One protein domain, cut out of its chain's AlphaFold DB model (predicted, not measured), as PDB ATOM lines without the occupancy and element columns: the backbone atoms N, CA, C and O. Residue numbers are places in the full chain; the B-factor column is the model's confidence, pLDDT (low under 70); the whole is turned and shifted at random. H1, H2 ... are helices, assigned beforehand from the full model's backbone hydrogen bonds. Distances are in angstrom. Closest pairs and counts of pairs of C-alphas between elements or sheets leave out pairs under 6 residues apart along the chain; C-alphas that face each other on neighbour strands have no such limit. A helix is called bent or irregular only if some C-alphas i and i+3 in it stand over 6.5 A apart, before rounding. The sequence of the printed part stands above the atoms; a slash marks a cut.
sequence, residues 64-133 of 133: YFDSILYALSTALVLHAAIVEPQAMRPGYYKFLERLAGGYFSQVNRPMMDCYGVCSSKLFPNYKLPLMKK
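This is residues 64 to 133 of the 133 residues of a protein of Rotaria sp. Silwood1 (UniProt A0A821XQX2). One long helix, H1, is a straight arm whose first part sticks out with residues 64 to 76, and four short helices, H2 to H5, gather loosely round its other end. Beyond H5 the chain runs on to its last residue, 133, with no named element. The printed part has 70 residues, with five named helices in the order H1 to H5 and no named strand; the class is all helix. The whole is loose, with a radius of gyration of the C-alphas of 13.8 A and spans of 41 by 34 by 22 A.

H1, residues 65 to 83, touches no helix. H2, residues 90 to 99, is close to it but not clearly touching, the closest C-alphas being those of Ala 81 and Tyr 93 at 7.0 A, at a steep tilt of 64 degrees, opposite ways. H3, residues 103 to 106, is likewise close to H1 but not clearly touching, with the C-alphas of Ile 82 and Phe 104 closest at 6.7 A. H2 and H3 only just touch, only at the corner, with 3 pairs of C-alphas within 8 A; the closest are Glu 97 and Phe 104, 5.9 A. H4, residues 109 to 115, is about perpendicular to H1 at 82 degrees, close but not clearly touching; the closest C-alphas are those of Val 83 and Met 112, 7.3 A. H5, residues 119 to 122, touches H4, with the C-alphas of Arg 109 and Ser 120 closest at 5.3 A. H2 is apart from H4 and H5. Every O i to N i+4 pair is within hydrogen-bond range in H1 and H2; H4 has 0 of 3, and 2 of 4 O i to N i+3 pairs, while H3 and H5 are too short for an O i to N i+4 pair.

H1 measures 26.9 A from C-alpha 65 at (141.702, 177.021, 120.796) to C-alpha 83 at (144.819, 182.282, 146.955). H2 measures 14.3 A, H3 5.3 A and H4 10.8 A. H5 is irregular: its first and last C-alphas are 7.2 A apart, from C-alpha 119 at (146.392, 184.481, 152.206) to C-alpha 122 at (147.541, 191.486, 153.097).

The C-alphas of Phe 65 and Lys 133, the two farthest apart, are 43.2 A apart. The printed part has no cut and no long link. Residues 122 to 133 have pLDDT under 70.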
ATOM      1  N   TYR A  64     138.371 177.371 118.040       85.00
ATOM      2  CA  TYR A  64     138.564 178.433 119.049       85.00
ATOM      3  C   TYR A  64     139.584 178.112 120.159       85.00
ATOM      4  O   TYR A  64     139.445 178.571 121.295       85.00
ATOM      5  N   PHE A  65     140.637 177.354 119.841       86.06
ATOM      6  CA  PHE A  65     141.702 177.021 120.796       86.06
ATOM      7  C   PHE A  65     142.309 178.258 121.483       86.06
ATOM      8  O   PHE A  65     142.531 178.235 122.693       86.06
ATOM      9  N   ASP A  66     142.493 179.363 120.756       85.62
ATOM     10  CA  ASP A  66     143.014 180.619 121.311       85.62
ATOM     11  C   ASP A  66     142.149 181.169 122.453       85.62
ATOM     12  O   ASP A  66     142.664 181.662 123.458       85.62
ATOM     13  N   SER A  67     140.823 181.040 122.343       90.81
ATOM     14  CA  SER A  67     139.886 181.467 123.384       90.81
ATOM     15  C   SER A  67     139.979 180.584 124.624       90.81
ATOM     16  O   SER A  67     139.952 181.098 125.742       90.81
ATOM     17  N   ILE A  68     140.137 179.268 124.446       90.69
ATOM     18  CA  ILE A  68     140.334 178.323 125.556       90.69
ATOM     19  C   ILE A  68     141.649 178.625 126.269       90.69
ATOM     20  O   ILE A  68     141.691 178.691 127.498       90.69
ATOM     21  N   LEU A  69     142.715 178.861 125.505       90.38
ATOM     22  CA  LEU A  69     144.020 179.197 126.053       90.38
ATOM     23  C   LEU A  69     143.979 180.515 126.841       90.38
ATOM     24  O   LEU A  69     144.524 180.608 127.945       90.38
ATOM     25  N   TYR A  70     143.287 181.519 126.305       89.44
ATOM     26  CA  TYR A  70     143.064 182.786 126.990       89.44
ATOM     27  C   TYR A  70     142.249 182.616 128.280       89.44
ATOM     28  O   TYR A  70     142.610 183.180 129.320       89.44
ATOM     29  N   ALA A  71     141.186 181.808 128.244       92.88
ATOM     30  CA  ALA A  71     140.350 181.529 129.407       92.88
ATOM     31  C   ALA A  71     141.135 180.798 130.506       92.88
ATOM     32  O   ALA A  71     141.068 181.198 131.666       92.88
ATOM     33  N   LEU A  72     141.937 179.792 130.142       93.06
ATOM     34  CA  LEU A  72     142.800 179.057 131.070       93.06
ATOM     35  C   LEU A  72     143.827 179.985 131.731       93.06
ATOM     36  O   LEU A  72     143.977 179.979 132.951       93.06
ATOM     37  N   SER A  73     144.507 180.809 130.931       90.81
ATOM     38  CA  SER A  73     145.484 181.781 131.429       90.81
ATOM     39  C   SER A  73     144.842 182.752 132.421       90.81
ATOM     40  O   SER A  73     145.344 182.954 133.529       90.81
ATOM     41  N   THR A  74     143.670 183.284 132.070       90.00
ATOM     42  CA  THR A  74     142.919 184.188 132.945       90.00
ATOM     43  C   THR A  74     142.463 183.478 134.222       90.00
ATOM     44  O   THR A  74     142.613 184.032 135.306       90.00
ATOM     45  N   ALA A  75     141.988 182.232 134.135       92.88
ATOM     46  CA  ALA A  75     141.593 181.439 135.296       92.88
ATOM     47  C   ALA A  75     142.760 181.211 136.272       92.88
ATOM     48  O   ALA A  75     142.580 181.376 137.477       92.88
ATOM     49  N   LEU A  76     143.963 180.911 135.767       91.31
ATOM     50  CA  LEU A  76     145.165 180.756 136.595       91.31
ATOM     51  C   LEU A  76     145.544 182.059 137.310       91.31
ATOM     52  O   LEU A  76     145.850 182.040 138.503       91.31
ATOM     53  N   VAL A  77     145.480 183.196 136.611       89.12
ATOM     54  CA  VAL A  77     145.745 184.514 137.206       89.12
ATOM     55  C   VAL A  77     144.721 184.851 138.291       89.12
ATOM     56  O   VAL A  77     145.098 185.302 139.372       89.12
ATOM     57  N   LEU A  78     143.432 184.612 138.034       89.19
ATOM     58  CA  LEU A  78     142.365 184.857 139.008       89.19
ATOM     59  C   LEU A  78     142.497 183.930 140.223       89.19
ATOM     60  O   LEU A  78     142.338 184.378 141.356       89.19
ATOM     61  N   HIS A  79     142.848 182.661 140.006       89.06
ATOM     62  CA  HIS A  79     143.125 181.717 141.082       89.06
ATOM     63  C   HIS A  79     144.286 182.203 141.960       89.06
ATOM     64  O   HIS A  79     144.142 182.291 143.179       89.06
ATOM     65  N   ALA A  80     145.406 182.612 141.355       88.12
ATOM     66  CA  ALA A  80     146.530 183.191 142.089       88.12
ATOM     67  C   ALA A  80     146.132 184.468 142.856       88.12
ATOM     68  O   ALA A  80     146.553 184.657 143.995       88.12
ATOM     69  N   ALA A  81     145.265 185.310 142.280       86.88
ATOM     70  CA  ALA A  81     144.749 186.515 142.933       86.88
ATOM     71  C   ALA A  81     143.907 186.234 144.186       86.88
ATOM     72  O   ALA A  81     143.927 187.015 145.147       86.88
ATOM     73  N   ILE A  82     143.161 185.130 144.178       84.69
ATOM     74  CA  ILE A  82     142.327 184.706 145.300       84.69
ATOM     75  C   ILE A  82     143.200 184.068 146.384       84.69
ATOM     76  O   ILE A  82     143.136 184.501 147.536       84.69
ATOM     77  N   VAL A  83     144.042 183.098 146.009       86.12
ATOM     78  CA  VAL A  83     144.819 182.282 146.955       86.12
ATOM     79  C   VAL A  83     146.012 183.047 147.531       86.12
ATOM     80  O   VAL A  83     146.157 183.114 148.747       86.12
ATOM     81  N   GLU A  84     146.850 183.685 146.717       84.38
ATOM     82  CA  GLU A  84     148.064 184.364 147.198       84.38
ATOM     83  C   GLU A  84     148.235 185.746 146.546       84.38
ATOM     84  O   GLU A  84     149.131 185.954 145.725       84.38
ATOM     85  N   PRO A  85     147.434 186.757 146.943       81.62
ATOM     86  CA  PRO A  85     147.519 188.100 146.357       81.62
ATOM     87  C   PRO A  85     148.898 188.755 146.556       81.62
ATOM     88  O   PRO A  85     149.307 189.595 145.760       81.62
ATOM     89  N   GLN A  86     149.626 188.349 147.600       81.19
ATOM     90  CA  GLN A  86     150.971 188.827 147.937       81.19
ATOM     91  C   GLN A  86     152.056 188.412 146.939       81.19
ATOM     92  O   GLN A  86     153.082 189.082 146.853       81.19
ATOM     93  N   ALA A  87     151.841 187.333 146.179       83.00
ATOM     94  CA  ALA A  87     152.780 186.901 145.147       83.00
ATOM     95  C   ALA A  87     152.756 187.837 143.924       83.00
ATOM     96  O   ALA A  87     153.673 187.830 143.103       83.00
ATOM     97  N   MET A  88     151.711 188.662 143.795       81.31
ATOM     98  CA  MET A  88     151.544 189.583 142.679       81.31
ATOM     99  C   MET A  88     151.975 191.004 143.025       81.31
ATOM    100  O   MET A  88     151.859 191.486 144.151       81.31
ATOM    101  N   ARG A  89     152.409 191.740 141.996       85.38
ATOM    102  CA  ARG A  89     152.706 193.168 142.121       85.38
ATOM    103  C   ARG A  89     151.428 193.921 142.543       85.38
ATOM    104  O   ARG A  89     150.412 193.797 141.856       85.38
ATOM    105  N   PRO A  90     151.466 194.779 143.579       84.00
ATOM    106  CA  PRO A  90     150.264 195.395 144.155       84.00
ATOM    107  C   PRO A  90     149.465 196.247 143.154       84.00
ATOM    108  O   PRO A  90     148.238 196.277 143.195       84.00
ATOM    109  N   GLY A  91     150.141 196.895 142.197       86.88
ATOM    110  CA  GLY A  91     149.468 197.645 141.131       86.88
ATOM    111  C   GLY A  91     148.633 196.765 140.194       86.88
ATOM    112  O   GLY A  91     147.570 197.186 139.746       86.88
ATOM    113  N   TYR A  92     149.079 195.533 139.936       87.38
ATOM    114  CA  TYR A  92     148.340 194.575 139.115       87.38
ATOM    115  C   TYR A  92     147.125 194.024 139.865       87.38
ATOM    116  O   TYR A  92     146.032 193.978 139.310       87.38
ATOM    117  N   TYR A  93     147.282 193.720 141.156       87.12
ATOM    118  CA  TYR A  93     146.162 193.324 142.012       87.12
ATOM    119  C   TYR A  93     145.059 194.394 142.045       87.12
ATOM    120  O   TYR A  93     143.893 194.080 141.833       87.12
ATOM    121  N   LYS A  94     145.420 195.676 142.203       86.88
ATOM    122  CA  LYS A  94     144.449 196.787 142.185       86.88
ATOM    123  C   LYS A  94     143.716 196.914 140.843       86.88
ATOM    124  O   LYS A  94     142.543 197.280 140.799       86.88
ATOM    125  N   PHE A  95     144.397 196.614 139.737       88.00
ATOM    126  CA  PHE A  95     143.766 196.553 138.420       88.00
ATOM    127  C   PHE A  95     142.754 195.402 138.329       88.00
ATOM    128  O   PHE A  95     141.629 195.632 137.883       88.00
ATOM    129  N   LEU A  96     143.114 194.205 138.803       88.06
ATOM    130  CA  LEU A  96     142.209 193.051 138.861       88.06
ATOM    131  C   LEU A  96     141.006 193.305 139.778       88.06
ATOM    132  O   LEU A  96     139.881 192.980 139.415       88.06
ATOM    133  N   GLU A  97     141.215 193.934 140.933       86.94
ATOM    134  CA  GLU A  97     140.147 194.330 141.854       86.94
ATOM    135  C   GLU A  97     139.155 195.294 141.203       86.94
ATOM    136  O   GLU A  97     137.944 195.127 141.355       86.94
ATOM    137  N   ARG A  98     139.651 196.252 140.410       87.12
ATOM    138  CA  ARG A  98     138.794 197.164 139.645       87.12
ATOM    139  C   ARG A  98     138.020 196.443 138.540       87.12
ATOM    140  O   ARG A  98     136.855 196.760 138.333       87.12
ATOM    141  N   LEU A  99     138.644 195.487 137.847       87.81
ATOM    142  CA  LEU A  99     137.963 194.663 136.839       87.81
ATOM    143  C   LEU A  99     136.861 193.797 137.456       87.81
ATOM    144  O   LEU A  99     135.780 193.683 136.891       87.81
ATOM    145  N   ALA A 100     137.124 193.223 138.627       85.06
ATOM    146  CA  ALA A 100     136.187 192.382 139.356       85.06
ATOM    147  C   ALA A 100     135.245 193.181 140.273       85.06
ATOM    148  O   ALA A 100     134.698 192.609 141.205       85.06
ATOM    149  N   GLY A 101     135.084 194.497 140.099       83.25
ATOM    150  CA  GLY A 101     134.117 195.288 140.874       83.25
ATOM    151  C   GLY A 101     134.274 195.210 142.402       83.25
ATOM    152  O   GLY A 101     133.295 195.373 143.123       83.25
ATOM    153  N   GLY A 102     135.479 194.931 142.909       80.62
ATOM    154  CA  GLY A 102     135.742 194.801 144.347       80.62
ATOM    155  C   GLY A 102     135.413 193.437 144.969       80.62
ATOM    156  O   GLY A 102     135.548 193.295 146.186       80.62
ATOM    157  N   TYR A 103     135.045 192.413 144.186       80.88
ATOM    158  CA  TYR A 103     134.763 191.071 144.726       80.88
ATOM    159  C   TYR A 103     135.976 190.435 145.429       80.88
ATOM    160  O   TYR A 103     135.808 189.760 146.442       80.88
ATOM    161  N   PHE A 104     137.209 190.692 144.973       79.69
ATOM    162  CA  PHE A 104     138.416 190.131 145.607       79.69
ATOM    163  C   PHE A 104     138.653 190.618 147.040       79.69
ATOM    164  O   PHE A 104     139.284 189.912 147.830       79.69
ATOM    165  N   SER A 105     138.147 191.800 147.391       73.88
ATOM    166  CA  SER A 105     138.227 192.343 148.752       73.88
ATOM    167  C   SER A 105     137.265 191.634 149.714       73.88
ATOM    168  O   SER A 105     137.483 191.608 150.921       73.88
ATOM    169  N   GLN A 106     136.210 191.019 149.170       77.38
ATOM    170  CA  GLN A 106     135.126 190.388 149.923       77.38
ATOM    171  C   GLN A 106     135.348 188.885 150.166       77.38
ATOM    172  O   GLN A 106     134.478 188.203 150.697       77.38
ATOM    173  N   VAL A 107     136.497 188.339 149.765       79.19
ATOM    174  CA  VAL A 107     136.809 186.919 149.966       79.19
ATOM    175  C   VAL A 107     137.242 186.681 151.414       79.19
ATOM    176  O   VAL A 107     138.115 187.378 151.930       79.19
ATOM    177  N   ASN A 108     136.678 185.654 152.057       77.38
ATOM    178  CA  ASN A 108     137.036 185.251 153.418       77.38
ATOM    179  C   ASN A 108     138.396 184.523 153.459       77.38
ATOM    180  O   ASN A 108     138.471 183.296 153.502       77.38
ATOM    181  N   ARG A 109     139.477 185.304 153.426       76.06
ATOM    182  CA  ARG A 109     140.871 184.827 153.370       76.06
ATOM    183  C   ARG A 109     141.357 184.067 154.620       76.06
ATOM    184  O   ARG A 109     142.081 183.096 154.421       76.06
ATOM    185  N   PRO A 110     140.920 184.380 155.860       76.06
ATOM    186  CA  PRO A 110     141.344 183.638 157.056       76.06
ATOM    187  C   PRO A 110     141.054 182.136 157.030       76.06
ATOM    188  O   PRO A 110     141.810 181.358 157.597       76.06
ATOM    189  N   MET A 111     139.994 181.700 156.340       74.69
ATOM    190  CA  MET A 111     139.719 180.265 156.189       74.69
ATOM    191  C   MET A 111     140.673 179.570 155.212       74.69
ATOM    192  O   MET A 111     140.844 178.357 155.282       74.69
ATOM    193  N   MET A 112     141.307 180.320 154.307       77.50
ATOM    194  CA  MET A 112     142.251 179.765 153.337       77.50
ATOM    195  C   MET A 112     143.626 179.494 153.958       77.50
ATOM    196  O   MET A 112     144.341 178.624 153.465       77.50
ATOM    197  N   ASP A 113     143.960 180.141 155.079       78.50
ATOM    198  CA  ASP A 113     145.237 179.933 155.774       78.50
ATOM    199  C   ASP A 113     145.399 178.504 156.326       78.50
ATOM    200  O   ASP A 113     146.523 178.042 156.525       78.50
ATOM    201  N   CYS A 114     144.301 177.754 156.502       78.19
ATOM    202  CA  CYS A 114     144.350 176.329 156.852       78.19
ATOM    203  C   CYS A 114     145.113 175.483 155.819       78.19
ATOM    204  O   CYS A 114     145.646 174.434 156.172       78.19
ATOM    205  N   TYR A 115     145.202 175.932 154.563       80.31
ATOM    206  CA  TYR A 115     145.961 175.250 153.511       80.31
ATOM    207  C   TYR A 115     147.457 175.618 153.507       80.31
ATOM    208  O   TYR A 115     148.176 175.244 152.584       80.31
ATOM    209  N   GLY A 116     147.942 176.366 154.507       79.69
ATOM    210  CA  GLY A 116     149.338 176.816 154.604       79.69
ATOM    211  C   GLY A 116     149.694 177.974 153.664       79.69
ATOM    212  O   GLY A 116     150.792 178.527 153.744       79.69
ATOM    213  N   VAL A 117     148.760 178.382 152.806       75.44
ATOM    214  CA  VAL A 117     148.856 179.596 151.992       75.44
ATOM    215  C   VAL A 117     148.595 180.787 152.903       75.44
ATOM    216  O   VAL A 117     147.558 180.870 153.539       75.44
ATOM    217  N   CYS A 118     149.552 181.701 153.043       75.12
ATOM    218  CA  CYS A 118     149.425 182.842 153.959       75.12
ATOM    219  C   CYS A 118     148.532 183.953 153.367       75.12
ATOM    220  O   CYS A 118     148.976 185.099 153.229       75.12
ATOM    221  N   SER A 119     147.318 183.617 152.942       75.12
ATOM    222  CA  SER A 119     146.392 184.481 152.206       75.12
ATOM    223  C   SER A 119     145.964 185.722 152.994       75.12
ATOM    224  O   SER A 119     145.679 186.761 152.389       75.12
ATOM    225  N   SER A 120     145.946 185.650 154.330       70.94
ATOM    226  CA  SER A 120     145.477 186.750 155.194       70.94
ATOM    227  C   SER A 120     146.507 187.842 155.480       70.94
ATOM    228  O   SER A 120     146.145 188.876 156.043       70.94
ATOM    229  N   LYS A 121     147.776 187.682 155.072       73.69
ATOM    230  CA  LYS A 121     148.845 188.664 155.360       73.69
ATOM    231  C   LYS A 121     148.525 190.077 154.865       73.69
ATOM    232  O   LYS A 121     148.868 191.049 155.530       73.69
ATOM    233  N   LEU A 122     147.871 190.194 153.707       69.06
ATOM    234  CA  LEU A 122     147.541 191.486 153.097       69.06
ATOM    235  C   LEU A 122     146.226 192.087 153.635       69.06
ATOM    236  O   LEU A 122     146.042 193.299 153.574       69.06
ATOM    237  N   PHE A 123     145.329 191.257 154.185       67.94
ATOM    238  CA  PHE A 123     144.000 191.657 154.665       67.94
ATOM    239  C   PHE A 123     143.639 190.940 155.982       67.94
ATOM    240  O   PHE A 123     142.765 190.072 155.991       67.94
ATOM    241  N   PRO A 124     144.287 191.289 157.109       62.94
ATOM    242  CA  PRO A 124     144.089 190.594 158.386       62.94
ATOM    243  C   PRO A 124     142.716 190.854 159.030       62.94
ATOM    244  O   PRO A 124     142.239 190.043 159.814       62.94
ATOM    245  N   ASN A 125     142.056 191.969 158.692       61.69
ATOM    246  CA  ASN A 125     140.776 192.389 159.273       61.69
ATOM    247  C   ASN A 125     139.637 192.283 158.252       61.69
ATOM    248  O   ASN A 125     139.064 193.293 157.838       61.69
ATOM    249  N   TYR A 126     139.314 191.062 157.826       64.69
ATOM    250  CA  TYR A 126     138.132 190.829 156.997       64.69
ATOM    251  C   TYR A 126     136.858 191.050 157.831       64.69
ATOM    252  O   TYR A 126     136.565 190.295 158.756       64.69
ATOM    253  N   LYS A 127     136.095 192.104 157.519       60.16
ATOM    254  CA  LYS A 127     134.733 192.293 158.035       60.16
ATOM    255  C   LYS A 127     133.764 191.726 157.008       60.16
ATOM    256  O   LYS A 127     133.771 192.176 155.865       60.16
ATOM    257  N   LEU A 128     132.926 190.775 157.421       60.41
ATOM    258  CA  LEU A 128     131.823 190.290 156.593       60.41
ATOM    259  C   LEU A 128     131.003 191.494 156.098       60.41
ATOM    260  O   LEU A 128     130.566 192.298 156.931       60.41
ATOM    261  N   PRO A 129     130.776 191.642 154.781       61.03
ATOM    262  CA  PRO A 129     129.788 192.585 154.297       61.03
ATOM    263  C   PRO A 129     128.427 192.074 154.776       61.03
ATOM    264  O   PRO A 129     127.865 191.132 154.222       61.03
ATOM    265  N   LEU A 130     127.920 192.649 155.868       58.62
ATOM    266  CA  LEU A 130     126.541 192.439 156.289       58.62
ATOM    267  C   LEU A 130     125.662 192.834 155.101       58.62
ATOM    268  O   LEU A 130     125.703 193.991 154.677       58.62
ATOM    269  N   MET A 131     124.920 191.873 154.542       48.81
ATOM    270  CA  MET A 131     123.913 192.135 153.518       48.81
ATOM    271  C   MET A 131     123.000 193.250 154.035       48.81
ATOM    272  O   MET A 131     122.188 193.026 154.934       48.81
ATOM    273  N   LYS A 132     123.148 194.465 153.498       52.25
ATOM    274  CA  LYS A 132     122.103 195.475 153.624       52.25
ATOM    275  C   LYS A 132     120.931 194.960 152.791       52.25
ATOM    276  O   LYS A 132     121.045 194.894 151.571       52.25
ATOM    277  N   LYS A 133     119.893 194.499 153.495       41.56
ATOM    278  CA  LYS A 133     118.548 194.289 152.954       41.56
ATOM    279  C   LYS A 133     118.041 195.559 152.284       41.56
ATOM    280  O   LYS A 133     118.364 196.651 152.809       41.56
TER     281      LYS A 133